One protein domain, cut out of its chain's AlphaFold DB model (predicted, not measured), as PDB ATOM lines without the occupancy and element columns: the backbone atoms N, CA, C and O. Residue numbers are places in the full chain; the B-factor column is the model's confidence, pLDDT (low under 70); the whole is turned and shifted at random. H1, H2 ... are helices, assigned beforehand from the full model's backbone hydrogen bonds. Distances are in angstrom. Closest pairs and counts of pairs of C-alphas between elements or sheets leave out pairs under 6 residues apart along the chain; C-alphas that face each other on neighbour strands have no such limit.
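This is residues 192 to 331 and 356 to 391 of the 751 residues of an uncharacterized protein of Candidatus Chloroploca asiatica (UniProt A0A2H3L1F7). One long helix, H2, runs through the middle, with H1 folded back beside it as a helical hairpin on one side and H6 and H7 packed on its first half on another side. H5 packs on H6 and H7 away from H2, H4 crosses H2, H3 lies off the last part of H2 without touching any helix, and the long loop of residues 264 to 292 leads from the end of H3 to the start of H4. The printed part has 176 residues with seven named helices, H1 to H7 in order along the chain, and no named strand; the class is all helix. It is compact, with a radius of gyration of the C-alphas of 16.3 A and spans of 45 by 44 by 30 A.

H1, residues 192 to 208, begins at C-alpha 192 (-64.330, -20.960, -73.460) and is 24.1 A long. H2, residues 224 to 248, is the longest at 35.6 A and begins at C-alpha 224 (-59.800, -48.940, -81.541). H3 holds residues 254 to 263 and H4 residues 293 to 301. H5, residues 309 to 325, is 24.4 A long. H6 holds residues 362 to 370. H7, residues 374 to 386, is 18.4 A long and ends at C-alpha 386 (-46.981, -52.561, -78.662).

H2 is the hub, touching H1, H4, H6 and H7. H1 and H2 form a hairpin at a shallow tilt of 26 degrees, opposite ways; their closest C-alphas, of Cys 200 and Leu 234, are 5.7 A apart. Residues 225 to 236 of H2 touch H7, closest at the C-alphas of Ala 232 and Pro 374, 4.8 A, at a shallow tilt of 14 degrees, opposite ways. Residues 228 to 235 of H2 touch H6, closest at the C-alphas of Asp 228 and Leu 363, 6.2 A, at a steep tilt of 62 degrees. With residues 237 to 240, H2 only just touches H4, with 3 pairs of C-alphas within 8 A, the closest those of Leu 240 and Tyr 298, 7.1 A; they are about perpendicular at 85 degrees. H6 and H7 touch at 76 degrees, about perpendicular, closest at the C-alphas of Ser 367 and Pro 374, 5.4 A. H5 touches H6, closest at the C-alphas of Leu 322 and Leu 366, 7.1 A, and H7, closest at those of Lys 316 and Leu 380, 7.0 A. H3 is close to H2 but not clearly touching. In H1 to H7 every O i to N i+4 pair is within hydrogen-bond range.

The C-alphas farthest apart, of Gly 219 and Asp 254, are 47.3 A apart. Residues 332 to 355 are not printed, and C-alphas 331 and 356 are 15.6 A apart across this cut. The links H1 to H2 and H3 to H4 are long. Residue 331 alone is under pLDDT 70.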
ATOM      1  N   LEU A 192     -64.899 -19.640 -73.234       95.38
ATOM      2  CA  LEU A 192     -64.330 -20.960 -73.460       95.38
ATOM      3  C   LEU A 192     -65.390 -22.081 -73.440       95.38
ATOM      4  O   LEU A 192     -65.254 -23.047 -74.187       95.38
ATOM      5  N   LEU A 193     -66.466 -21.959 -72.649       96.19
ATOM      6  CA  LEU A 193     -67.496 -23.005 -72.531       96.19
ATOM      7  C   LEU A 193     -68.235 -23.283 -73.857       96.19
ATOM      8  O   LEU A 193     -68.364 -24.455 -74.212       96.19
ATOM      9  N   PRO A 194     -68.680 -22.275 -74.638       96.31
ATOM     10  CA  PRO A 194     -69.209 -22.495 -75.985       96.31
ATOM     11  C   PRO A 194     -68.262 -23.245 -76.927       96.31
ATOM     12  O   PRO A 194     -68.717 -24.063 -77.724       96.31
ATOM     13  N   GLN A 195     -66.956 -22.972 -76.845       95.94
ATOM     14  CA  GLN A 195     -65.962 -23.633 -77.689       95.94
ATOM     15  C   GLN A 195     -65.780 -25.099 -77.271       95.94
ATOM     16  O   GLN A 195     -65.845 -25.982 -78.122       95.94
ATOM     17  N   ILE A 196     -65.669 -25.369 -75.964       97.25
ATOM     18  CA  ILE A 196     -65.617 -26.740 -75.431       97.25
ATOM     19  C   ILE A 196     -66.882 -27.523 -75.802       97.25
ATOM     20  O   ILE A 196     -66.791 -28.676 -76.215       97.25
ATOM     21  N   GLU A 197     -68.063 -26.907 -75.699       97.69
ATOM     22  CA  GLU A 197     -69.334 -27.521 -76.103       97.69
ATOM     23  C   GLU A 197     -69.309 -27.978 -77.567       97.69
ATOM     24  O   GLU A 197     -69.709 -29.108 -77.867       97.69
ATOM     25  N   ALA A 198     -68.829 -27.121 -78.473       96.81
ATOM     26  CA  ALA A 198     -68.719 -27.440 -79.893       96.81
ATOM     27  C   ALA A 198     -67.700 -28.563 -80.154       96.81
ATOM     28  O   ALA A 198     -68.002 -29.502 -80.895       96.81
ATOM     29  N   ASP A 199     -66.535 -28.510 -79.507       97.38
ATOM     30  CA  ASP A 199     -65.469 -29.498 -79.686       97.38
ATOM     31  C   ASP A 199     -65.884 -30.880 -79.148       97.38
ATOM     32  O   ASP A 199     -65.753 -31.892 -79.845       97.38
ATOM     33  N   CYS A 200     -66.482 -30.933 -77.952       98.06
ATOM     34  CA  CYS A 200     -67.038 -32.160 -77.374       98.06
ATOM     35  C   CYS A 200     -68.160 -32.746 -78.242       98.06
ATOM     36  O   CYS A 200     -68.221 -33.962 -78.435       98.06
ATOM     37  N   LEU A 201     -69.031 -31.899 -78.804       97.44
ATOM     38  CA  LEU A 201     -70.071 -32.327 -79.741       97.44
ATOM     39  C   LEU A 201     -69.476 -32.991 -80.989       97.44
ATOM     40  O   LEU A 201     -69.963 -34.049 -81.396       97.44
ATOM     41  N   THR A 202     -68.427 -32.415 -81.575       96.94
ATOM     42  CA  THR A 202     -67.738 -32.976 -82.748       96.94
ATOM     43  C   THR A 202     -67.057 -34.305 -82.428       96.94
ATOM     44  O   THR A 202     -67.277 -35.293 -83.133       96.94
ATOM     45  N   LEU A 203     -66.295 -34.370 -81.333       97.50
ATOM     46  CA  LEU A 203     -65.620 -35.598 -80.896       97.50
ATOM     47  C   LEU A 203     -66.629 -36.715 -80.602       97.50
ATOM     48  O   LEU A 203     -66.485 -37.838 -81.091       97.50
ATOM     49  N   LYS A 204     -67.704 -36.409 -79.864       97.19
ATOM     50  CA  LYS A 204     -68.751 -37.390 -79.561       97.19
ATOM     51  C   LYS A 204     -69.476 -37.856 -80.821       97.19
ATOM     52  O   LYS A 204     -69.737 -39.050 -80.952       97.19
ATOM     53  N   ARG A 205     -69.778 -36.953 -81.762       95.19
ATOM     54  CA  ARG A 205     -70.364 -37.314 -83.066       95.19
ATOM     55  C   ARG A 205     -69.507 -38.327 -83.812       95.19
ATOM     56  O   ARG A 205     -70.062 -39.287 -84.337       95.19
ATOM     57  N   HIS A 206     -68.188 -38.146 -83.821       94.12
ATOM     58  CA  HIS A 206     -67.269 -39.085 -84.462       94.12
ATOM     59  C   HIS A 206     -67.311 -40.474 -83.807       94.12
ATOM     60  O   HIS A 206     -67.431 -41.473 -84.511       94.12
ATOM     61  N   LEU A 207     -67.311 -40.549 -82.470       94.81
ATOM     62  CA  LEU A 207     -67.433 -41.828 -81.755       94.81
ATOM     63  C   LEU A 207     -68.757 -42.546 -82.080       94.81
ATOM     64  O   LEU A 207     -68.764 -43.731 -82.415       94.81
ATOM     65  N   VAL A 208     -69.877 -41.817 -82.028       94.56
ATOM     66  CA  VAL A 208     -71.235 -42.338 -82.298       94.56
ATOM     67  C   VAL A 208     -71.398 -42.784 -83.756       94.56
ATOM     68  O   VAL A 208     -72.089 -43.766 -84.016       94.56
ATOM     69  N   ALA A 209     -70.721 -42.130 -84.705       93.31
ATOM     70  CA  ALA A 209     -70.782 -42.459 -86.132       93.31
ATOM     71  C   ALA A 209     -70.183 -43.835 -86.497       93.31
ATOM     72  O   ALA A 209     -70.253 -44.235 -87.660       93.31
ATOM     73  N   THR A 210     -69.637 -44.572 -85.524       92.00
ATOM     74  CA  THR A 210     -69.166 -45.959 -85.689       92.00
ATOM     75  C   THR A 210     -70.188 -47.021 -85.270       92.00
ATOM     76  O   THR A 210     -69.999 -48.203 -85.566       92.00
ATOM     77  N   ASP A 211     -71.292 -46.632 -84.623       92.81
ATOM     78  CA  ASP A 211     -72.367 -47.547 -84.234       92.81
ATOM     79  C   ASP A 211     -73.374 -47.710 -85.380       92.81
ATOM     80  O   ASP A 211     -74.087 -46.778 -85.745       92.81
ATOM     81  N   ALA A 212     -73.487 -48.928 -85.917       94.12
ATOM     82  CA  ALA A 212     -74.391 -49.261 -87.021       94.12
ATOM     83  C   ALA A 212     -75.889 -49.052 -86.720       94.12
ATOM     84  O   ALA A 212     -76.717 -49.143 -87.632       94.12
ATOM     85  N   THR A 213     -76.269 -48.822 -85.463       94.06
ATOM     86  CA  THR A 213     -77.647 -48.520 -85.063       94.06
ATOM     87  C   THR A 213     -77.951 -47.023 -85.101       94.06
ATOM     88  O   THR A 213     -79.103 -46.638 -85.317       94.06
ATOM     89  N   GLU A 214     -76.934 -46.176 -84.965       93.81
ATOM     90  CA  GLU A 214     -77.077 -44.724 -84.940       93.81
ATOM     91  C   GLU A 214     -77.373 -44.157 -86.332       93.81
ATOM     92  O   GLU A 214     -76.938 -44.673 -87.367       93.81
ATOM     93  N   ARG A 215     -78.131 -43.057 -86.389       91.69
ATOM     94  CA  ARG A 215     -78.426 -42.380 -87.664       91.69
ATOM     95  C   ARG A 215     -77.179 -41.810 -88.328       91.69
ATOM     96  O   ARG A 215     -77.103 -41.771 -89.553       91.69
ATOM     97  N   SER A 216     -76.222 -41.374 -87.516       91.81
ATOM     98  CA  SER A 216     -74.961 -40.778 -87.961       91.81
ATOM     99  C   SER A 216     -73.956 -41.789 -88.520       91.81
ATOM    100  O   SER A 216     -72.900 -41.368 -88.983       91.81
ATOM    101  N   PHE A 217     -74.276 -43.090 -88.511       94.06
ATOM    102  CA  PHE A 217     -73.363 -44.133 -88.963       94.06
ATOM    103  C   PHE A 217     -72.830 -43.880 -90.377       94.06
ATOM    104  O   PHE A 217     -73.600 -43.720 -91.330       94.06
ATOM    105  N   SER A 218     -71.503 -43.887 -90.511       80.94
ATOM    106  CA  SER A 218     -70.794 -43.539 -91.750       80.94
ATOM    107  C   SER A 218     -70.493 -44.739 -92.657       80.94
ATOM    108  O   SER A 218     -69.920 -44.573 -93.731       80.94
ATOM    109  N   GLY A 219     -70.875 -45.958 -92.260       81.69
ATOM    110  CA  GLY A 219     -70.555 -47.181 -93.008       81.69
ATOM    111  C   GLY A 219     -69.198 -47.795 -92.661       81.69
ATOM    112  O   GLY A 219     -68.877 -48.864 -93.180       81.69
ATOM    113  N   VAL A 220     -68.418 -47.152 -91.787       80.81
ATOM    114  CA  VAL A 220     -67.070 -47.575 -91.393       80.81
ATOM    115  C   VAL A 220     -67.057 -47.943 -89.911       80.81
ATOM    116  O   VAL A 220     -67.594 -47.223 -89.073       80.81
ATOM    117  N   ILE A 221     -66.435 -49.078 -89.588       85.00
ATOM    118  CA  ILE A 221     -66.125 -49.452 -88.205       85.00
ATOM    119  C   ILE A 221     -64.793 -48.797 -87.832       85.00
ATOM    120  O   ILE A 221     -63.821 -48.946 -88.571       85.00
ATOM    121  N   GLY A 222     -64.759 -48.054 -86.723       79.44
ATOM    122  CA  GLY A 222     -63.568 -47.313 -86.298       79.44
ATOM    123  C   GLY A 222     -62.422 -48.207 -85.813       79.44
ATOM    124  O   GLY A 222     -62.645 -49.316 -85.325       79.44
ATOM    125  N   ASP A 223     -61.195 -47.699 -85.930       88.94
ATOM    126  CA  ASP A 223     -59.998 -48.292 -85.326       88.94
ATOM    127  C   ASP A 223     -59.988 -48.019 -83.815       88.94
ATOM    128  O   ASP A 223     -60.161 -46.880 -83.384       88.94
ATOM    129  N   LEU A 224     -59.764 -49.054 -83.000       89.88
ATOM    130  CA  LEU A 224     -59.800 -48.940 -81.541       89.88
ATOM    131  C   LEU A 224     -58.817 -47.893 -80.989       89.88
ATOM    132  O   LEU A 224     -59.176 -47.153 -80.080       89.88
ATOM    133  N   SER A 225     -57.600 -47.803 -81.535       92.56
ATOM    134  CA  SER A 225     -56.601 -46.823 -81.087       92.56
ATOM    135  C   SER A 225     -57.033 -45.395 -81.420       92.56
ATOM    136  O   SER A 225     -56.939 -44.504 -80.575       92.56
ATOM    137  N   GLN A 226     -57.588 -45.176 -82.615       93.25
ATOM    138  CA  GLN A 226     -58.115 -43.865 -83.009       93.25
ATOM    139  C   GLN A 226     -59.327 -43.459 -82.164       93.25
ATOM    140  O   GLN A 226     -59.419 -42.311 -81.728       93.25
ATOM    141  N   LEU A 227     -60.233 -44.400 -81.888       94.44
ATOM    142  CA  LEU A 227     -61.389 -44.162 -81.023       94.44
ATOM    143  C   LEU A 227     -60.965 -43.827 -79.590       94.44
ATOM    144  O   LEU A 227     -61.521 -42.905 -78.994       94.44
ATOM    145  N   ASP A 228     -59.948 -44.506 -79.059       97.00
ATOM    146  CA  ASP A 228     -59.392 -44.191 -77.744       97.00
ATOM    147  C   ASP A 228     -58.681 -42.831 -77.724       97.00
ATOM    148  O   ASP A 228     -58.796 -42.109 -76.738       97.00
ATOM    149  N   ALA A 229     -57.998 -42.427 -78.800       97.69
ATOM    150  CA  ALA A 229     -57.410 -41.089 -78.896       97.69
ATOM    151  C   ALA A 229     -58.496 -39.998 -78.843       97.69
ATOM    152  O   ALA A 229     -58.397 -39.049 -78.061       97.69
ATOM    153  N   VAL A 230     -59.576 -40.169 -79.616       97.75
ATOM    154  CA  VAL A 230     -60.742 -39.269 -79.612       97.75
ATOM    155  C   VAL A 230     -61.403 -39.235 -78.231       97.75
ATOM    156  O   VAL A 230     -61.704 -38.152 -77.725       97.75
ATOM    157  N   ALA A 231     -61.588 -40.391 -77.586       98.25
ATOM    158  CA  ALA A 231     -62.134 -40.476 -76.233       98.25
ATOM    159  C   ALA A 231     -61.223 -39.792 -75.198       98.25
ATOM    160  O   ALA A 231     -61.715 -39.085 -74.319       98.25
ATOM    161  N   ALA A 232     -59.899 -39.935 -75.314       98.56
ATOM    162  CA  ALA A 232     -58.946 -39.298 -74.410       98.56
ATOM    163  C   ALA A 232     -59.060 -37.772 -74.469       98.56
ATOM    164  O   ALA A 232     -59.125 -37.118 -73.424       98.56
ATOM    165  N   VAL A 233     -59.127 -37.205 -75.678       98.44
ATOM    166  CA  VAL A 233     -59.309 -35.759 -75.867       98.44
ATOM    167  C   VAL A 233     -60.687 -35.313 -75.382       98.44
ATOM    168  O   VAL A 233     -60.765 -34.331 -74.645       98.44
ATOM    169  N   LEU A 234     -61.755 -36.053 -75.702       98.62
ATOM    170  CA  LEU A 234     -63.113 -35.757 -75.236       98.62
ATOM    171  C   LEU A 234     -63.162 -35.642 -73.708       98.62
ATOM    172  O   LEU A 234     -63.560 -34.608 -73.183       98.62
ATOM    173  N   HIS A 235     -62.697 -36.660 -72.984       98.56
ATOM    174  CA  HIS A 235     -62.764 -36.670 -71.520       98.56
ATOM    175  C   HIS A 235     -61.781 -35.687 -70.858       98.56
ATOM    176  O   HIS A 235     -62.000 -35.270 -69.719       98.56
ATOM    177  N   THR A 236     -60.737 -35.259 -71.576       98.50
ATOM    178  CA  THR A 236     -59.879 -34.133 -71.164       98.50
ATOM    179  C   THR A 236     -60.642 -32.809 -71.243       98.50
ATOM    180  O   THR A 236     -60.625 -32.028 -70.290       98.50
ATOM    181  N   LEU A 237     -61.344 -32.560 -72.354       98.38
ATOM    182  CA  LEU A 237     -62.175 -31.365 -72.528       98.38
ATOM    183  C   LEU A 237     -63.347 -31.336 -71.547       98.38
ATOM    184  O   LEU A 237     -63.694 -30.271 -71.049       98.38
ATOM    185  N   GLU A 238     -63.921 -32.488 -71.211       98.38
ATOM    186  CA  GLU A 238     -64.932 -32.584 -70.158       98.38
ATOM    187  C   GLU A 238     -64.366 -32.229 -68.778       98.38
ATOM    188  O   GLU A 238     -65.033 -31.533 -68.021       98.38
ATOM    189  N   GLY A 239     -63.131 -32.631 -68.458       97.81
ATOM    190  CA  GLY A 239     -62.444 -32.171 -67.245       97.81
ATOM    191  C   GLY A 239     -62.267 -30.651 -67.228       97.81
ATOM    192  O   GLY A 239     -62.615 -29.989 -66.252       97.81
ATOM    193  N   LEU A 240     -61.811 -30.068 -68.338       98.00
ATOM    194  CA  LEU A 240     -61.711 -28.615 -68.475       98.00
ATOM    195  C   LEU A 240     -63.082 -27.929 -68.331       98.00
ATOM    196  O   LEU A 240     -63.193 -26.939 -67.613       98.00
ATOM    197  N   ASN A 241     -64.131 -28.485 -68.941       98.00
ATOM    198  CA  ASN A 241     -65.507 -28.007 -68.812       98.00
ATOM    199  C   ASN A 241     -65.953 -27.959 -67.345       98.00
ATOM    200  O   ASN A 241     -66.468 -26.940 -66.898       98.00
ATOM    201  N   GLU A 242     -65.716 -29.029 -66.581       97.44
ATOM    202  CA  GLU A 242     -66.049 -29.086 -65.151       97.44
ATOM    203  C   GLU A 242     -65.335 -27.973 -64.372       97.44
ATOM    204  O   GLU A 242     -65.970 -27.270 -63.587       97.44
ATOM    205  N   ARG A 243     -64.034 -27.754 -64.624       96.38
ATOM    206  CA  ARG A 243     -63.256 -26.679 -63.979       96.38
ATOM    207  C   ARG A 243     -63.863 -25.301 -64.245       96.38
ATOM    208  O   ARG A 243     -64.052 -24.528 -63.307       96.38
ATOM    209  N   GLU A 244     -64.148 -24.997 -65.507       96.88
ATOM    210  CA  GLU A 244     -64.702 -23.702 -65.913       96.88
ATOM    211  C   GLU A 244     -66.115 -23.487 -65.360       96.88
ATOM    212  O   GLU A 244     -66.455 -22.382 -64.942       96.88
ATOM    213  N   VAL A 245     -66.930 -24.543 -65.295       96.88
ATOM    214  CA  VAL A 245     -68.270 -24.468 -64.706       96.88
ATOM    215  C   VAL A 245     -68.196 -24.247 -63.192       96.88
ATOM    216  O   VAL A 245     -68.872 -23.354 -62.684       96.88
ATOM    217  N   PHE A 246     -67.345 -24.978 -62.464       95.75
ATOM    218  CA  PHE A 246     -67.133 -24.733 -61.032       95.75
ATOM    219  C   PHE A 246     -66.653 -23.303 -60.760       95.75
ATOM    220  O   PHE A 246     -67.166 -22.651 -59.849       95.75
ATOM    221  N   ALA A 247     -65.734 -22.789 -61.582       94.44
ATOM    222  CA  ALA A 247     -65.275 -21.406 -61.493       94.44
ATOM    223  C   ALA A 247     -66.410 -20.401 -61.754       94.44
ATOM    224  O   ALA A 247     -66.553 -19.447 -60.993       94.44
ATOM    225  N   ALA A 248     -67.254 -20.638 -62.764       94.06
ATOM    226  CA  ALA A 248     -68.393 -19.776 -63.092       94.06
ATOM    227  C   ALA A 248     -69.457 -19.715 -61.979       94.06
ATOM    228  O   ALA A 248     -70.137 -18.700 -61.839       94.06
ATOM    229  N   TYR A 249     -69.594 -20.777 -61.179       92.75
ATOM    230  CA  TYR A 249     -70.465 -20.803 -59.996       92.75
ATOM    231  C   TYR A 249     -69.760 -20.392 -58.694       92.75
ATOM    232  O   TYR A 249     -70.400 -20.373 -57.641       92.75
ATOM    233  N   GLU A 250     -68.457 -20.092 -58.743       92.81
ATOM    234  CA  GLU A 250     -67.604 -19.861 -57.569       92.81
ATOM    235  C   GLU A 250     -67.687 -21.005 -56.539       92.81
ATOM    236  O   GLU A 250     -67.675 -20.791 -55.324       92.81
ATOM    237  N   VAL A 251     -67.808 -22.241 -57.026       91.69
ATOM    238  CA  VAL A 251     -67.872 -23.458 -56.212       91.69
ATOM    239  C   VAL A 251     -66.472 -24.058 -56.149       91.69
ATOM    240  O   VAL A 251     -65.936 -24.522 -57.150       91.69
ATOM    241  N   ALA A 252     -65.863 -24.045 -54.964       92.75
ATOM    242  CA  ALA A 252     -64.487 -24.491 -54.754       92.75
ATOM    243  C   ALA A 252     -64.311 -25.179 -53.393       92.75
ATOM    244  O   ALA A 252     -65.199 -25.152 -52.539       92.75
ATOM    245  N   GLY A 253     -63.142 -25.792 -53.181       91.75
ATOM    246  CA  GLY A 253     -62.800 -26.452 -51.921       91.75
ATOM    247  C   GLY A 253     -63.824 -27.519 -51.547       91.75
ATOM    248  O   GLY A 253     -64.219 -28.333 -52.379       91.75
ATOM    249  N   ASP A 254     -64.292 -27.500 -50.304       88.00
ATOM    250  CA  ASP A 254     -65.233 -28.512 -49.841       88.00
ATOM    251  C   ASP A 254     -66.608 -28.478 -50.554       88.00
ATOM    252  O   ASP A 254     -67.318 -29.482 -50.535       88.00
ATOM    253  N   ASP A 255     -67.031 -27.338 -51.129       88.06
ATOM    254  CA  ASP A 255     -68.291 -27.266 -51.891       88.06
ATOM    255  C   ASP A 255     -68.179 -28.092 -53.177       88.06
ATOM    256  O   ASP A 255     -69.080 -28.858 -53.514       88.06
ATOM    257  N   MET A 256     -67.034 -27.985 -53.856       93.38
ATOM    258  CA  MET A 256     -66.693 -28.814 -55.009       93.38
ATOM    259  C   MET A 256     -66.555 -30.282 -54.596       93.38
ATOM    260  O   MET A 256     -67.127 -31.152 -55.250       93.38
ATOM    261  N   GLN A 257     -65.869 -30.563 -53.483       91.31
ATOM    262  CA  GLN A 257     -65.703 -31.932 -52.993       91.31
ATOM    263  C   GLN A 257     -67.050 -32.603 -52.700       91.31
ATOM    264  O   GLN A 257     -67.231 -33.755 -53.067       91.31
ATOM    265  N   ALA A 258     -68.026 -31.881 -52.140       88.75
ATOM    266  CA  ALA A 258     -69.362 -32.425 -51.895       88.75
ATOM    267  C   ALA A 258     -70.067 -32.884 -53.187       88.75
ATOM    268  O   ALA A 258     -70.718 -33.927 -53.197       88.75
ATOM    269  N   VAL A 259     -69.903 -32.146 -54.293       91.75
ATOM    270  CA  VAL A 259     -70.427 -32.552 -55.612       91.75
ATOM    271  C   VAL A 259     -69.722 -33.810 -56.106       91.75
ATOM    272  O   VAL A 259     -70.370 -34.728 -56.609       91.75
ATOM    273  N   LEU A 260     -68.396 -33.863 -55.975       93.50
ATOM    274  CA  LEU A 260     -67.589 -34.992 -56.440       93.50
ATOM    275  C   LEU A 260     -67.820 -36.258 -55.606       93.50
ATOM    276  O   LEU A 260     -67.888 -37.343 -56.173       93.50
ATOM    277  N   ASP A 261     -68.018 -36.134 -54.295       89.75
ATOM    278  CA  ASP A 261     -68.352 -37.252 -53.406       89.75
ATOM    279  C   ASP A 261     -69.737 -37.836 -53.722       89.75
ATOM    280  O   ASP A 261     -69.982 -39.021 -53.522       89.75
ATOM    281  N   GLU A 262     -70.667 -37.027 -54.226       88.44
ATOM    282  CA  GLU A 262     -71.991 -37.506 -54.629       88.44
ATOM    283  C   GLU A 262     -71.975 -38.120 -56.036       88.44
ATOM    284  O   GLU A 262     -72.580 -39.165 -56.292       88.44
ATOM    285  N   THR A 263     -71.317 -37.439 -56.973       92.12
ATOM    286  CA  THR A 263     -71.415 -37.728 -58.409       92.12
ATOM    287  C   THR A 263     -70.256 -38.566 -58.936       92.12
ATOM    288  O   THR A 263     -70.352 -39.089 -60.044       92.12
ATOM    289  N   GLY A 264     -69.178 -38.731 -58.173       94.19
ATOM    290  CA  GLY A 264     -67.892 -39.277 -58.602       94.19
ATOM    291  C   GLY A 264     -66.961 -38.209 -59.191       94.19
ATOM    292  O   GLY A 264     -67.381 -37.099 -59.529       94.19
ATOM    293  N   ILE A 265     -65.693 -38.569 -59.384       95.75
ATOM    294  CA  ILE A 265     -64.666 -37.691 -59.961       95.75
ATOM    295  C   ILE A 265     -64.711 -37.779 -61.504       95.75
ATOM    296  O   ILE A 265     -64.760 -38.889 -62.040       95.75
ATOM    297  N   PRO A 266     -64.722 -36.652 -62.250       96.69
ATOM    298  CA  PRO A 266     -64.530 -36.658 -63.699       96.69
ATOM    299  C   PRO A 266     -63.199 -37.295 -64.089       96.69
ATOM    300  O   PRO A 266     -62.170 -36.985 -63.495       96.69
ATOM    301  N   ALA A 267     -63.190 -38.086 -65.161       97.69
ATOM    302  CA  ALA A 267     -61.975 -38.725 -65.660       97.69
ATOM    303  C   ALA A 267     -60.820 -37.720 -65.876       97.69
ATOM    304  O   ALA A 267     -59.697 -37.949 -65.430       97.69
ATOM    305  N   GLY A 268     -61.113 -36.556 -66.470       97.38
ATOM    306  CA  GLY A 268     -60.138 -35.482 -66.697       97.38
ATOM    307  C   GLY A 268     -59.582 -34.805 -65.434       97.38
ATOM    308  O   GLY A 268     -58.615 -34.063 -65.531       97.38
ATOM    309  N   PHE A 269     -60.134 -35.044 -64.239       97.75
ATOM    310  CA  PHE A 269     -59.570 -34.518 -62.984       97.75
ATOM    311  C   PHE A 269     -58.474 -35.401 -62.391       97.75
ATOM    312  O   PHE A 269     -57.687 -34.918 -61.582       97.75
ATOM    313  N   HIS A 270     -58.390 -36.668 -62.793       98.50
ATOM    314  CA  HIS A 270     -57.342 -37.557 -62.307       98.50
ATOM    315  C   HIS A 270     -55.942 -37.093 -62.749       98.50
ATOM    316  O   HIS A 270     -55.809 -36.406 -63.768       98.50
ATOM    317  N   PRO A 271     -54.880 -37.457 -62.008       98.38
ATOM    318  CA  PRO A 271     -53.521 -37.023 -62.308       98.38
ATOM    319  C   PRO A 271     -52.978 -37.622 -63.612       98.38
ATOM    320  O   PRO A 271     -53.256 -38.768 -63.981       98.38
ATOM    321  N   LEU A 272     -52.138 -36.842 -64.291       98.44
ATOM    322  CA  LEU A 272     -51.300 -37.295 -65.400       98.44
ATOM    323  C   LEU A 272     -50.091 -38.083 -64.873       98.44
ATOM    324  O   LEU A 272     -49.670 -37.923 -63.726       98.44
ATOM    325  N   ILE A 273     -49.466 -38.882 -65.739       98.19
ATOM    326  CA  ILE A 273     -48.185 -39.541 -65.452       98.19
ATOM    327  C   ILE A 273     -47.103 -38.866 -66.286       98.19
ATOM    328  O   ILE A 273     -47.227 -38.783 -67.507       98.19
ATOM    329  N   ALA A 274     -46.022 -38.428 -65.640       96.31
ATOM    330  CA  ALA A 274     -44.883 -37.847 -66.346       96.31
ATOM    331  C   ALA A 274     -44.330 -38.819 -67.409       96.31
ATOM    332  O   ALA A 274     -43.980 -39.960 -67.093       96.31
ATOM    333  N   GLY A 275     -44.246 -38.364 -68.665       94.94
ATOM    334  CA  GLY A 275     -43.814 -39.181 -69.806       94.94
ATOM    335  C   GLY A 275     -44.944 -39.934 -70.520       94.94
ATOM    336  O   GLY A 275     -44.680 -40.594 -71.521       94.94
ATOM    337  N   TYR A 276     -46.181 -39.818 -70.031       97.19
ATOM    338  CA  TYR A 276     -47.411 -40.332 -70.645       97.19
ATOM    339  C   TYR A 276     -48.485 -39.226 -70.690       97.19
ATOM    340  O   TYR A 276     -49.670 -39.480 -70.511       97.19
ATOM    341  N   ASP A 277     -48.068 -37.974 -70.858       96.12
ATOM    342  CA  ASP A 277     -48.881 -36.771 -70.656       96.12
ATOM    343  C   ASP A 277     -49.035 -35.900 -71.913       96.12
ATOM    344  O   ASP A 277     -49.584 -34.800 -71.858       96.12
ATOM    345  N   THR A 278     -48.586 -36.391 -73.068       96.00
ATOM    346  CA  THR A 278     -48.733 -35.700 -74.354       96.00
ATOM    347  C   THR A 278     -50.149 -35.836 -74.897       96.00
ATOM    348  O   THR A 278     -50.723 -36.916 -74.858       96.00
ATOM    349  N   LEU A 279     -50.730 -34.777 -75.456       95.44
ATOM    350  CA  LEU A 279     -52.045 -34.894 -76.090       95.44
ATOM    351  C   LEU A 279     -51.973 -35.861 -77.299       95.44
ATOM    352  O   LEU A 279     -51.055 -35.700 -78.107       95.44
ATOM    353  N   PRO A 280     -52.883 -36.846 -77.430       95.88
ATOM    354  CA  PRO A 280     -52.916 -37.750 -78.580       95.88
ATOM    355  C   PRO A 280     -53.204 -37.025 -79.897       95.88
ATOM    356  O   PRO A 280     -53.942 -36.038 -79.920       95.88
ATOM    357  N   ASP A 281     -52.670 -37.559 -80.994       93.00
ATOM    358  CA  ASP A 281     -53.021 -37.100 -82.335       93.00
ATOM    359  C   ASP A 281     -54.438 -37.567 -82.694       93.00
ATOM    360  O   ASP A 281     -54.804 -38.728 -82.496       93.00
ATOM    361  N   LEU A 282     -55.242 -36.650 -83.229       93.81
ATOM    362  CA  LEU A 282     -56.609 -36.935 -83.660       93.81
ATOM    363  C   LEU A 282     -56.651 -37.392 -85.130       93.81
ATOM    364  O   LEU A 282     -55.770 -37.020 -85.911       93.81
ATOM    365  N   PRO A 283     -57.679 -38.165 -85.532       89.88
ATOM    366  CA  PRO A 283     -57.875 -38.555 -86.926       89.88
ATOM    367  C   PRO A 283     -57.932 -37.343 -87.866       89.88
ATOM    368  O   PRO A 283     -58.564 -36.333 -87.560       89.88
ATOM    369  N   ALA A 284     -57.278 -37.441 -89.026       85.44
ATOM    370  CA  ALA A 284     -57.162 -36.328 -89.976       85.44
ATOM    371  C   ALA A 284     -58.484 -35.972 -90.684       85.44
ATOM    372  O   ALA A 284     -58.615 -34.882 -91.235       85.44
ATOM    373  N   ASP A 285     -59.436 -36.901 -90.705       82.50
ATOM    374  CA  ASP A 285     -60.785 -36.748 -91.252       82.50
ATOM    375  C   ASP A 285     -61.777 -36.143 -90.247       82.50
ATOM    376  O   ASP A 285     -62.931 -35.883 -90.595       82.50
ATOM    377  N   LEU A 286     -61.341 -35.898 -89.009       88.06
ATOM    378  CA  LEU A 286     -62.147 -35.223 -88.007       88.06
ATOM    379  C   LEU A 286     -62.255 -33.728 -88.344       88.06
ATOM    380  O   LEU A 286     -61.263 -33.003 -88.329       88.06
ATOM    381  N   ASP A 287     -63.477 -33.256 -88.593       86.88
ATOM    382  CA  ASP A 287     -63.791 -31.835 -88.812       86.88
ATOM    383  C   ASP A 287     -63.800 -31.052 -87.484       86.88
ATOM    384  O   ASP A 287     -64.817 -30.502 -87.057       86.88
ATOM    385  N   LEU A 288     -62.671 -31.088 -86.769       91.31
ATOM    386  CA  LEU A 288     -62.463 -30.395 -85.502       91.31
ATOM    387  C   LEU A 288     -61.519 -29.202 -85.722       91.31
ATOM    388  O   LEU A 288     -60.422 -29.384 -86.263       91.31
ATOM    389  N   PRO A 289     -61.892 -27.982 -85.296       88.25
ATOM    390  CA  PRO A 289     -60.966 -26.859 -85.309       88.25
ATOM    391  C   PRO A 289     -59.769 -27.121 -84.372       88.25
ATOM    392  O   PRO A 289     -59.828 -27.990 -83.498       88.25
ATOM    393  N   PRO A 290     -58.659 -26.372 -84.516       90.25
ATOM    394  CA  PRO A 290     -57.557 -26.456 -83.567       90.25
ATOM    395  C   PRO A 290     -58.054 -26.220 -82.141       90.25
ATOM    396  O   PRO A 290     -58.728 -25.223 -81.883       90.25
ATOM    397  N   LEU A 291     -57.683 -27.119 -81.226       92.69
ATOM    398  CA  LEU A 291     -58.092 -27.005 -79.830       92.69
ATOM    399  C   LEU A 291     -57.643 -25.665 -79.222       92.69
ATOM    400  O   LEU A 291     -56.529 -25.207 -79.527       92.69
ATOM    401  N   PRO A 292     -58.457 -25.072 -78.328       92.12
ATOM    402  CA  PRO A 292     -58.135 -23.804 -77.681       92.12
ATOM    403  C   PRO A 292     -56.775 -23.842 -76.961       92.12
ATOM    404  O   PRO A 292     -56.433 -24.868 -76.357       92.12
ATOM    405  N   PRO A 293     -55.976 -22.755 -76.989       92.81
ATOM    406  CA  PRO A 293     -54.718 -22.667 -76.240       92.81
ATOM    407  C   PRO A 293     -54.865 -23.006 -74.752       92.81
ATOM    408  O   PRO A 293     -53.988 -23.651 -74.178       92.81
ATOM    409  N   GLU A 294     -56.013 -22.669 -74.166       94.88
ATOM    410  CA  GLU A 294     -56.377 -22.907 -72.771       94.88
ATOM    411  C   GLU A 294     -56.358 -24.396 -72.404       94.88
ATOM    412  O   GLU A 294     -56.114 -24.735 -71.246       94.88
ATOM    413  N   VAL A 295     -56.546 -25.302 -73.373       94.94
ATOM    414  CA  VAL A 295     -56.394 -26.750 -73.159       94.94
ATOM    415  C   VAL A 295     -54.942 -27.090 -72.825       94.94
ATOM    416  O   VAL A 295     -54.679 -27.896 -71.933       94.94
ATOM    417  N   ARG A 296     -53.977 -26.457 -73.504       93.38
ATOM    418  CA  ARG A 296     -52.549 -26.662 -73.218       93.38
ATOM    419  C   ARG A 296     -52.178 -26.060 -71.872       93.38
ATOM    420  O   ARG A 296     -51.447 -26.700 -71.125       93.38
ATOM    421  N   ASP A 297     -52.705 -24.881 -71.551       94.56
ATOM    422  CA  ASP A 297     -52.464 -24.225 -70.262       94.56
ATOM    423  C   ASP A 297     -53.050 -25.042 -69.104       94.56
ATOM    424  O   ASP A 297     -52.392 -25.240 -68.080       94.56
ATOM    425  N   TYR A 298     -54.254 -25.592 -69.291       94.88
ATOM    426  CA  TYR A 298     -54.879 -26.529 -68.361       94.88
ATOM    427  C   TYR A 298     -53.989 -27.746 -68.118       94.88
ATOM    428  O   TYR A 298     -53.622 -28.011 -66.975       94.88
ATOM    429  N   LEU A 299     -53.556 -28.423 -69.184       96.44
ATOM    430  CA  LEU A 299     -52.678 -29.592 -69.085       96.44
ATOM    431  C   LEU A 299     -51.298 -29.253 -68.506       96.44
ATOM    432  O   LEU A 299     -50.705 -30.088 -67.824       96.44
ATOM    433  N   ALA A 300     -50.778 -28.045 -68.739       95.12
ATOM    434  CA  ALA A 300     -49.507 -27.573 -68.189       95.12
ATOM    435  C   ALA A 300     -49.581 -27.316 -66.673       95.12
ATOM    436  O   ALA A 300     -48.605 -27.567 -65.961       95.12
ATOM    437  N   ALA A 301     -50.732 -26.890 -66.157       95.06
ATOM    438  CA  ALA A 301     -50.959 -26.720 -64.721       95.06
ATOM    439  C   ALA A 301     -51.465 -27.996 -64.020       95.06
ATOM    440  O   ALA A 301     -51.453 -28.054 -62.792       95.06
ATOM    441  N   HIS A 302     -51.899 -29.007 -64.782       97.19
ATOM    442  CA  HIS A 302     -52.528 -30.215 -64.244       97.19
ATOM    443  C   HIS A 302     -51.584 -31.049 -63.372       97.19
ATOM    444  O   HIS A 302     -50.364 -31.076 -63.585       97.19
ATOM    445  N   GLU A 303     -52.152 -31.746 -62.388       96.94
ATOM    446  CA  GLU A 303     -51.394 -32.593 -61.467       96.94
ATOM    447  C   GLU A 303     -50.666 -33.714 -62.223       96.94
ATOM    448  O   GLU A 303     -51.231 -34.366 -63.107       96.94
ATOM    449  N   ARG A 304     -49.398 -33.945 -61.863       97.12
ATOM    450  CA  ARG A 304     -48.567 -35.018 -62.416       97.12
ATOM    451  C   ARG A 304     -47.941 -35.842 -61.311       97.12
ATOM    452  O   ARG A 304     -47.212 -35.309 -60.475       97.12
ATOM    453  N   ILE A 305     -48.136 -37.150 -61.395       97.56
ATOM    454  CA  ILE A 305     -47.406 -38.116 -60.583       97.56
ATOM    455  C   ILE A 305     -46.145 -38.586 -61.314       97.56
ATOM    456  O   ILE A 305     -46.104 -38.714 -62.542       97.56
ATOM    457  N   VAL A 306     -45.103 -38.871 -60.534       97.25
ATOM    458  CA  VAL A 306     -43.853 -39.480 -61.004       97.25
ATOM    459  C   VAL A 306     -43.711 -40.828 -60.295       97.25
ATOM    460  O   VAL A 306     -43.029 -40.911 -59.271       97.25
ATOM    461  N   PRO A 307     -44.413 -41.873 -60.769       96.06
ATOM    462  CA  PRO A 307     -44.390 -43.171 -60.112       96.06
ATOM    463  C   PRO A 307     -42.988 -43.778 -60.179       96.06
ATOM    464  O   PRO A 307     -42.285 -43.678 -61.190       96.06
ATOM    465  N   SER A 308     -42.588 -44.467 -59.115       97.06
ATOM    466  CA  SER A 308     -41.404 -45.323 -59.153       97.06
ATOM    467  C   SER A 308     -41.571 -46.425 -60.207       97.06
ATOM    468  O   SER A 308     -42.684 -46.804 -60.573       97.06
ATOM    469  N   ALA A 309     -40.464 -47.015 -60.664       95.38
ATOM    470  CA  ALA A 309     -40.520 -48.108 -61.641       95.38
ATOM    471  C   ALA A 309     -41.405 -49.285 -61.172       95.38
ATOM    472  O   ALA A 309     -42.087 -49.912 -61.980       95.38
ATOM    473  N   ALA A 310     -41.429 -49.562 -59.862       96.81
ATOM    474  CA  ALA A 310     -42.273 -50.603 -59.282       96.81
ATOM    475  C   ALA A 310     -43.765 -50.227 -59.296       96.81
ATOM    476  O   ALA A 310     -44.604 -51.077 -59.587       96.81
ATOM    477  N   GLU A 311     -44.105 -48.969 -59.006       96.38
ATOM    478  CA  GLU A 311     -45.488 -48.473 -59.046       96.38
ATOM    479  C   GLU A 311     -46.020 -48.407 -60.475       96.38
ATOM    480  O   GLU A 311     -47.110 -48.912 -60.737       96.38
ATOM    481  N   LEU A 312     -45.227 -47.889 -61.416       96.69
ATOM    482  CA  LEU A 312     -45.593 -47.859 -62.832       96.69
ATOM    483  C   LEU A 312     -45.875 -49.272 -63.358       96.69
ATOM    484  O   LEU A 312     -46.832 -49.482 -64.101       96.69
ATOM    485  N   GLN A 313     -45.085 -50.261 -62.931       96.31
ATOM    486  CA  GLN A 313     -45.320 -51.650 -63.306       96.31
ATOM    487  C   GLN A 313     -46.625 -52.207 -62.719       96.31
ATOM    488  O   GLN A 313     -47.332 -52.937 -63.412       96.31
ATOM    489  N   ARG A 314     -46.984 -51.846 -61.479       97.56
ATOM    490  CA  ARG A 314     -48.276 -52.226 -60.877       97.56
ATOM    491  C   ARG A 314     -49.453 -51.592 -61.615       97.56
ATOM    492  O   ARG A 314     -50.417 -52.293 -61.908       97.56
ATOM    493  N   ILE A 315     -49.351 -50.308 -61.964       97.62
ATOM    494  CA  ILE A 315     -50.359 -49.598 -62.767       97.62
ATOM    495  C   ILE A 315     -50.564 -50.318 -64.104       97.62
ATOM    496  O   ILE A 315     -51.692 -50.655 -64.451       97.62
ATOM    497  N   LYS A 316     -49.476 -50.636 -64.820       97.31
ATOM    498  CA  LYS A 316     -49.536 -51.369 -66.096       97.31
ATOM    499  C   LYS A 316     -50.159 -52.753 -65.955       97.31
ATOM    500  O   LYS A 316     -50.941 -53.152 -66.812       97.31
ATOM    501  N   GLN A 317     -49.839 -53.486 -64.889       97.12
ATOM    502  CA  GLN A 317     -50.434 -54.798 -64.622       97.12
ATOM    503  C   GLN A 317     -51.938 -54.702 -64.346       97.12
ATOM    504  O   GLN A 317     -52.701 -55.507 -64.878       97.12
ATOM    505  N   ARG A 318     -52.373 -53.704 -63.567       97.38
ATOM    506  CA  ARG A 318     -53.798 -53.465 -63.306       97.38
ATOM    507  C   ARG A 318     -54.537 -53.049 -64.578       97.38
ATOM    508  O   ARG A 318     -55.564 -53.644 -64.892       97.38
ATOM    509  N   LEU A 319     -53.985 -52.104 -65.344       97.81
ATOM    510  CA  LEU A 319     -54.534 -51.690 -66.640       97.81
ATOM    511  C   LEU A 319     -54.653 -52.880 -67.595       97.81
ATOM    512  O   LEU A 319     -55.698 -53.052 -68.207       97.81
ATOM    513  N   ARG A 320     -53.619 -53.726 -67.687       97.62
ATOM    514  CA  ARG A 320     -53.646 -54.949 -68.497       97.62
ATOM    515  C   ARG A 320     -54.811 -55.854 -68.100       97.62
ATOM    516  O   ARG A 320     -55.572 -56.248 -68.975       97.62
ATOM    517  N   GLY A 321     -54.984 -56.131 -66.806       96.44
ATOM    518  CA  GLY A 321     -56.083 -56.970 -66.318       96.44
ATOM    519  C   GLY A 321     -57.467 -56.405 -66.655       96.44
ATOM    520  O   GLY A 321     -58.330 -57.143 -67.121       96.44
ATOM    521  N   LEU A 322     -57.667 -55.094 -66.477       96.19
ATOM    522  CA  LEU A 322     -58.923 -54.421 -66.827       96.19
ATOM    523  C   LEU A 322     -59.168 -54.403 -68.344       96.19
ATOM    524  O   LEU A 322     -60.274 -54.689 -68.798       96.19
ATOM    525  N   TYR A 323     -58.135 -54.105 -69.133       96.31
ATOM    526  CA  TYR A 323     -58.217 -54.035 -70.590       96.31
ATOM    527  C   TYR A 323     -58.493 -55.406 -71.218       96.31
ATOM    528  O   TYR A 323     -59.361 -55.520 -72.078       96.31
ATOM    529  N   GLU A 324     -57.812 -56.463 -70.770       96.38
ATOM    530  CA  GLU A 324     -58.032 -57.835 -71.253       96.38
ATOM    531  C   GLU A 324     -59.438 -58.354 -70.912       96.38
ATOM    532  O   GLU A 324     -60.021 -59.106 -71.697       96.38
ATOM    533  N   ALA A 325     -59.996 -57.935 -69.769       95.06
ATOM    534  CA  ALA A 325     -61.338 -58.316 -69.338       95.06
ATOM    535  C   ALA A 325     -62.453 -57.644 -70.166       95.06
ATOM    536  O   ALA A 325     -63.522 -58.232 -70.333       95.06
ATOM    537  N   GLY A 326     -62.187 -56.460 -70.728       94.00
ATOM    538  CA  GLY A 326     -63.123 -55.707 -71.566       94.00
ATOM    539  C   GLY A 326     -64.069 -54.776 -70.788       94.00
ATOM    540  O   GLY A 326     -63.994 -54.685 -69.558       94.00
ATOM    541  N   PRO A 327     -64.949 -54.054 -71.504       92.31
ATOM    542  CA  PRO A 327     -65.829 -53.043 -70.916       92.31
ATOM    543  C   PRO A 327     -66.874 -53.635 -69.960       92.31
ATOM    544  O   PRO A 327     -67.367 -54.748 -70.154       92.31
ATOM    545  N   GLY A 328     -67.247 -52.866 -68.934       86.44
ATOM    546  CA  GLY A 328     -68.327 -53.184 -67.993       86.44
ATOM    547  C   GLY A 328     -67.999 -54.226 -66.916       86.44
ATOM    548  O   GLY A 328     -68.887 -54.622 -66.157       86.44
ATOM    549  N   VAL A 329     -66.749 -54.687 -66.813       81.69
ATOM    550  CA  VAL A 329     -66.351 -55.700 -65.822       81.69
ATOM    551  C   VAL A 329     -66.289 -55.085 -64.423       81.69
ATOM    552  O   VAL A 329     -65.469 -54.210 -64.151       81.69
ATOM    553  N   LYS A 330     -67.136 -55.562 -63.506       70.31
ATOM    554  CA  LYS A 330     -67.073 -55.182 -62.086       70.31
ATOM    555  C   LYS A 330     -65.831 -55.825 -61.453       70.31
ATOM    556  O   LYS A 330     -65.681 -57.043 -61.536       70.31
ATOM    557  N   GLU A 331     -64.939 -55.030 -60.851       52.50
ATOM    558  CA  GLU A 331     -63.811 -55.570 -60.077       52.50
ATOM    559  C   GLU A 331     -64.373 -56.460 -58.953       52.50
ATOM    560  O   GLU A 331     -65.310 -56.084 -58.247       52.50
ATOM    561  N   PRO A 356     -72.559 -42.489 -58.763       87.75
ATOM    562  CA  PRO A 356     -71.578 -42.022 -59.716       87.75
ATOM    563  C   PRO A 356     -72.229 -41.823 -61.086       87.75
ATOM    564  O   PRO A 356     -73.046 -42.640 -61.524       87.75
ATOM    565  N   ILE A 357     -71.872 -40.731 -61.759       91.75
ATOM    566  CA  ILE A 357     -72.252 -40.503 -63.153       91.75
ATOM    567  C   ILE A 357     -71.700 -41.666 -63.997       91.75
ATOM    568  O   ILE A 357     -70.510 -41.969 -63.881       91.75
ATOM    569  N   PRO A 358     -72.534 -42.340 -64.814       92.62
ATOM    570  CA  PRO A 358     -72.082 -43.451 -65.644       92.62
ATOM    571  C   PRO A 358     -71.021 -43.023 -66.662       92.62
ATOM    572  O   PRO A 358     -71.150 -41.968 -67.274       92.62
ATOM    573  N   THR A 359     -70.025 -43.879 -66.887       94.75
ATOM    574  CA  THR A 359     -69.034 -43.699 -67.954       94.75
ATOM    575  C   THR A 359     -69.630 -44.022 -69.326       94.75
ATOM    576  O   THR A 359     -70.478 -44.911 -69.447       94.75
ATOM    577  N   GLU A 360     -69.176 -43.330 -70.367       93.44
ATOM    578  CA  GLU A 360     -69.681 -43.434 -71.740       93.44
ATOM    579  C   GLU A 360     -68.734 -44.166 -72.694       93.44
ATOM    580  O   GLU A 360     -69.188 -44.703 -73.705       93.44
ATOM    581  N   THR A 361     -67.431 -44.182 -72.404       96.50
ATOM    582  CA  THR A 361     -66.431 -44.894 -73.214       96.50
ATOM    583  C   THR A 361     -65.655 -45.898 -72.370       96.50
ATOM    584  O   THR A 361     -65.542 -45.756 -71.150       96.50
ATOM    585  N   PHE A 362     -65.087 -46.920 -73.018       96.69
ATOM    586  CA  PHE A 362     -64.243 -47.883 -72.310       96.69
ATOM    587  C   PHE A 362     -62.973 -47.220 -71.754       96.69
ATOM    588  O   PHE A 362     -62.551 -47.534 -70.644       96.69
ATOM    589  N   LEU A 363     -62.405 -46.242 -72.467       98.00
ATOM    590  CA  LEU A 363     -61.275 -45.460 -71.973       98.00
ATOM    591  C   LEU A 363     -61.627 -44.677 -70.694       98.00
ATOM    592  O   LEU A 363     -60.834 -44.666 -69.754       98.00
ATOM    593  N   GLU A 364     -62.807 -44.052 -70.637       98.19
ATOM    594  CA  GLU A 364     -63.287 -43.362 -69.431       98.19
ATOM    595  C   GLU A 364     -63.434 -44.329 -68.256       98.19
ATOM    596  O   GLU A 364     -62.979 -44.038 -67.153       98.19
ATOM    597  N   GLU A 365     -64.006 -45.512 -68.498       97.75
ATOM    598  CA  GLU A 365     -64.138 -46.564 -67.489       97.75
ATOM    599  C   GLU A 365     -62.771 -46.983 -66.924       97.75
ATOM    600  O   GLU A 365     -62.611 -47.107 -65.707       97.75
ATOM    601  N   LEU A 366     -61.769 -47.167 -67.789       97.94
ATOM    602  CA  LEU A 366     -60.400 -47.485 -67.377       97.94
ATOM    603  C   LEU A 366     -59.758 -46.333 -66.591       97.94
ATOM    604  O   LEU A 366     -59.119 -46.583 -65.571       97.94
ATOM    605  N   SER A 367     -59.954 -45.091 -67.038       98.50
ATOM    606  CA  SER A 367     -59.474 -43.873 -66.370       98.50
ATOM    607  C   SER A 367     -60.021 -43.744 -64.954       98.50
ATOM    608  O   SER A 367     -59.235 -43.604 -64.018       98.50
ATOM    609  N   VAL A 368     -61.335 -43.892 -64.785       96.94
ATOM    610  CA  VAL A 368     -62.003 -43.803 -63.480       96.94
ATOM    611  C   VAL A 368     -61.560 -44.934 -62.553       96.94
ATOM    612  O   VAL A 368     -61.240 -44.686 -61.396       96.94
ATOM    613  N   LYS A 369     -61.474 -46.182 -63.040       95.88
ATOM    614  CA  LYS A 369     -61.024 -47.313 -62.206       95.88
ATOM    615  C   LYS A 369     -59.570 -47.177 -61.766       95.88
ATOM    616  O   LYS A 369     -59.232 -47.562 -60.648       95.88
ATOM    617  N   LEU A 370     -58.700 -46.691 -62.650       96.88
ATOM    618  CA  LEU A 370     -57.280 -46.508 -62.354       96.88
ATOM    619  C   LEU A 370     -56.982 -45.224 -61.585       96.88
ATOM    620  O   LEU A 370     -55.871 -45.112 -61.073       96.88
ATOM    621  N   GLU A 371     -57.940 -44.300 -61.518       97.69
ATOM    622  CA  GLU A 371     -57.762 -42.941 -61.008       97.69
ATOM    623  C   GLU A 371     -56.610 -42.214 -61.722       97.69
ATOM    624  O   GLU A 371     -55.778 -41.546 -61.111       97.69
ATOM    625  N   LEU A 372     -56.547 -42.371 -63.049       98.50
ATOM    626  CA  LEU A 372     -55.533 -41.764 -63.915       98.50
ATOM    627  C   LEU A 372     -56.184 -40.970 -65.034       98.50
ATOM    628  O   LEU A 372     -57.204 -41.387 -65.579       98.50
ATOM    629  N   HIS A 373     -55.555 -39.866 -65.427       98.75
ATOM    630  CA  HIS A 373     -56.044 -39.028 -66.516       98.75
ATOM    631  C   HIS A 373     -56.202 -39.827 -67.833       98.75
ATOM    632  O   HIS A 373     -55.326 -40.643 -68.148       98.75
ATOM    633  N   PRO A 374     -57.235 -39.562 -68.665       98.62
ATOM    634  CA  PRO A 374     -57.481 -40.275 -69.924       98.62
ATOM    635  C   PRO A 374     -56.273 -40.325 -70.867       98.62
ATOM    636  O   PRO A 374     -55.994 -41.363 -71.458       98.62
ATOM    637  N   ILE A 375     -55.513 -39.228 -70.957       98.62
ATOM    638  CA  ILE A 375     -54.268 -39.159 -71.745       98.62
ATOM    639  C   ILE A 375     -53.237 -40.196 -71.268       98.62
ATOM    640  O   ILE A 375     -52.649 -40.903 -72.084       98.62
ATOM    641  N   ALA A 376     -53.042 -40.325 -69.953       98.56
ATOM    642  CA  ALA A 376     -52.089 -41.282 -69.399       98.56
ATOM    643  C   ALA A 376     -52.533 -42.724 -69.657       98.56
ATOM    644  O   ALA A 376     -51.718 -43.564 -70.037       98.56
ATOM    645  N   VAL A 377     -53.832 -43.003 -69.512       98.62
ATOM    646  CA  VAL A 377     -54.401 -44.317 -69.834       98.62
ATOM    647  C   VAL A 377     -54.218 -44.651 -71.312       98.62
ATOM    648  O   VAL A 377     -53.767 -45.753 -71.615       98.62
ATOM    649  N   TYR A 378     -54.486 -43.706 -72.216       98.62
ATOM    650  CA  TYR A 378     -54.283 -43.882 -73.655       98.62
ATOM    651  C   TYR A 378     -52.843 -44.299 -73.984       98.62
ATOM    652  O   TYR A 378     -52.631 -45.341 -74.604       98.62
ATOM    653  N   TRP A 379     -51.832 -43.563 -73.511       98.44
ATOM    654  CA  TRP A 379     -50.440 -43.901 -73.832       98.44
ATOM    655  C   TRP A 379     -49.959 -45.193 -73.174       98.44
ATOM    656  O   TRP A 379     -49.153 -45.926 -73.754       98.44
ATOM    657  N   LEU A 380     -50.451 -45.508 -71.974       98.25
ATOM    658  CA  LEU A 380     -50.183 -46.804 -71.358       98.25
ATOM    659  C   LEU A 380     -50.823 -47.948 -72.158       98.25
ATOM    660  O   LEU A 380     -50.193 -48.997 -72.301       98.25
ATOM    661  N   LEU A 381     -52.026 -47.756 -72.706       97.69
ATOM    662  CA  LEU A 381     -52.672 -48.719 -73.600       97.69
ATOM    663  C   LEU A 381     -51.888 -48.895 -74.902       97.69
ATOM    664  O   LEU A 381     -51.652 -50.033 -75.298       97.69
ATOM    665  N   GLU A 382     -51.426 -47.812 -75.527       97.56
ATOM    666  CA  GLU A 382     -50.573 -47.880 -76.723       97.56
ATOM    667  C   GLU A 382     -49.293 -48.676 -76.458       97.56
ATOM    668  O   GLU A 382     -48.926 -49.565 -77.231       97.56
ATOM    669  N   GLN A 383     -48.654 -48.455 -75.306       96.75
ATOM    670  CA  GLN A 383     -47.515 -49.271 -74.905       96.75
ATOM    671  C   GLN A 383     -47.902 -50.748 -74.711       96.75
ATOM    672  O   GLN A 383     -47.198 -51.634 -75.194       96.75
ATOM    673  N   LEU A 384     -49.004 -51.037 -74.016       96.56
ATOM    674  CA  LEU A 384     -49.459 -52.414 -73.801       96.56
ATOM    675  C   LEU A 384     -49.785 -53.123 -75.123       96.56
ATOM    676  O   LEU A 384     -49.481 -54.313 -75.253       96.56
ATOM    677  N   ARG A 385     -50.354 -52.413 -76.103       95.44
ATOM    678  CA  ARG A 385     -50.604 -52.913 -77.466       95.44
ATOM    679  C   ARG A 385     -49.305 -53.213 -78.198       95.44
ATOM    680  O   ARG A 385     -49.179 -54.289 -78.776       95.44
ATOM    681  N   ALA A 386     -48.315 -52.324 -78.110       96.12
ATOM    682  CA  ALA A 386     -46.981 -52.561 -78.662       96.12
ATOM    683  C   ALA A 386     -46.284 -53.778 -78.016       96.12
ATOM    684  O   ALA A 386     -45.519 -54.481 -78.674       96.12
ATOM    685  N   GLU A 387     -46.593 -54.073 -76.749       95.94
ATOM    686  CA  GLU A 387     -46.162 -55.283 -76.032       95.94
ATOM    687  C   GLU A 387     -46.998 -56.540 -76.372       95.94
ATOM    688  O   GLU A 387     -46.708 -57.624 -75.860       95.94
ATOM    689  N   GLY A 388     -48.024 -56.426 -77.222       95.44
ATOM    690  CA  GLY A 388     -48.875 -57.534 -77.676       95.44
ATOM    691  C   GLY A 388     -50.108 -57.819 -76.810       95.44
ATOM    692  O   GLY A 388     -50.732 -58.869 -76.966       95.44
ATOM    693  N   THR A 389     -50.467 -56.919 -75.892       96.12
ATOM    694  CA  THR A 389     -51.695 -57.029 -75.084       96.12
ATOM    695  C   THR A 389     -52.923 -56.780 -75.959       96.12
ATOM    696  O   THR A 389     -52.948 -55.827 -76.735       96.12
ATOM    697  N   ARG A 390     -53.958 -57.614 -75.814       95.00
ATOM    698  CA  ARG A 390     -55.173 -57.582 -76.642       95.00
ATOM    699  C   ARG A 390     -56.426 -57.560 -75.772       95.00
ATOM    700  O   ARG A 390     -56.528 -58.333 -74.824       95.00
ATOM    701  N   CYS A 391     -57.409 -56.748 -76.149       95.94
ATOM    702  CA  CYS A 391     -58.759 -56.822 -75.594       95.94
ATOM    703  C   CYS A 391     -59.625 -57.700 -76.506       95.94
ATOM    704  O   CYS A 391     -60.250 -57.213 -77.448       95.94
TER     705      CYS A 391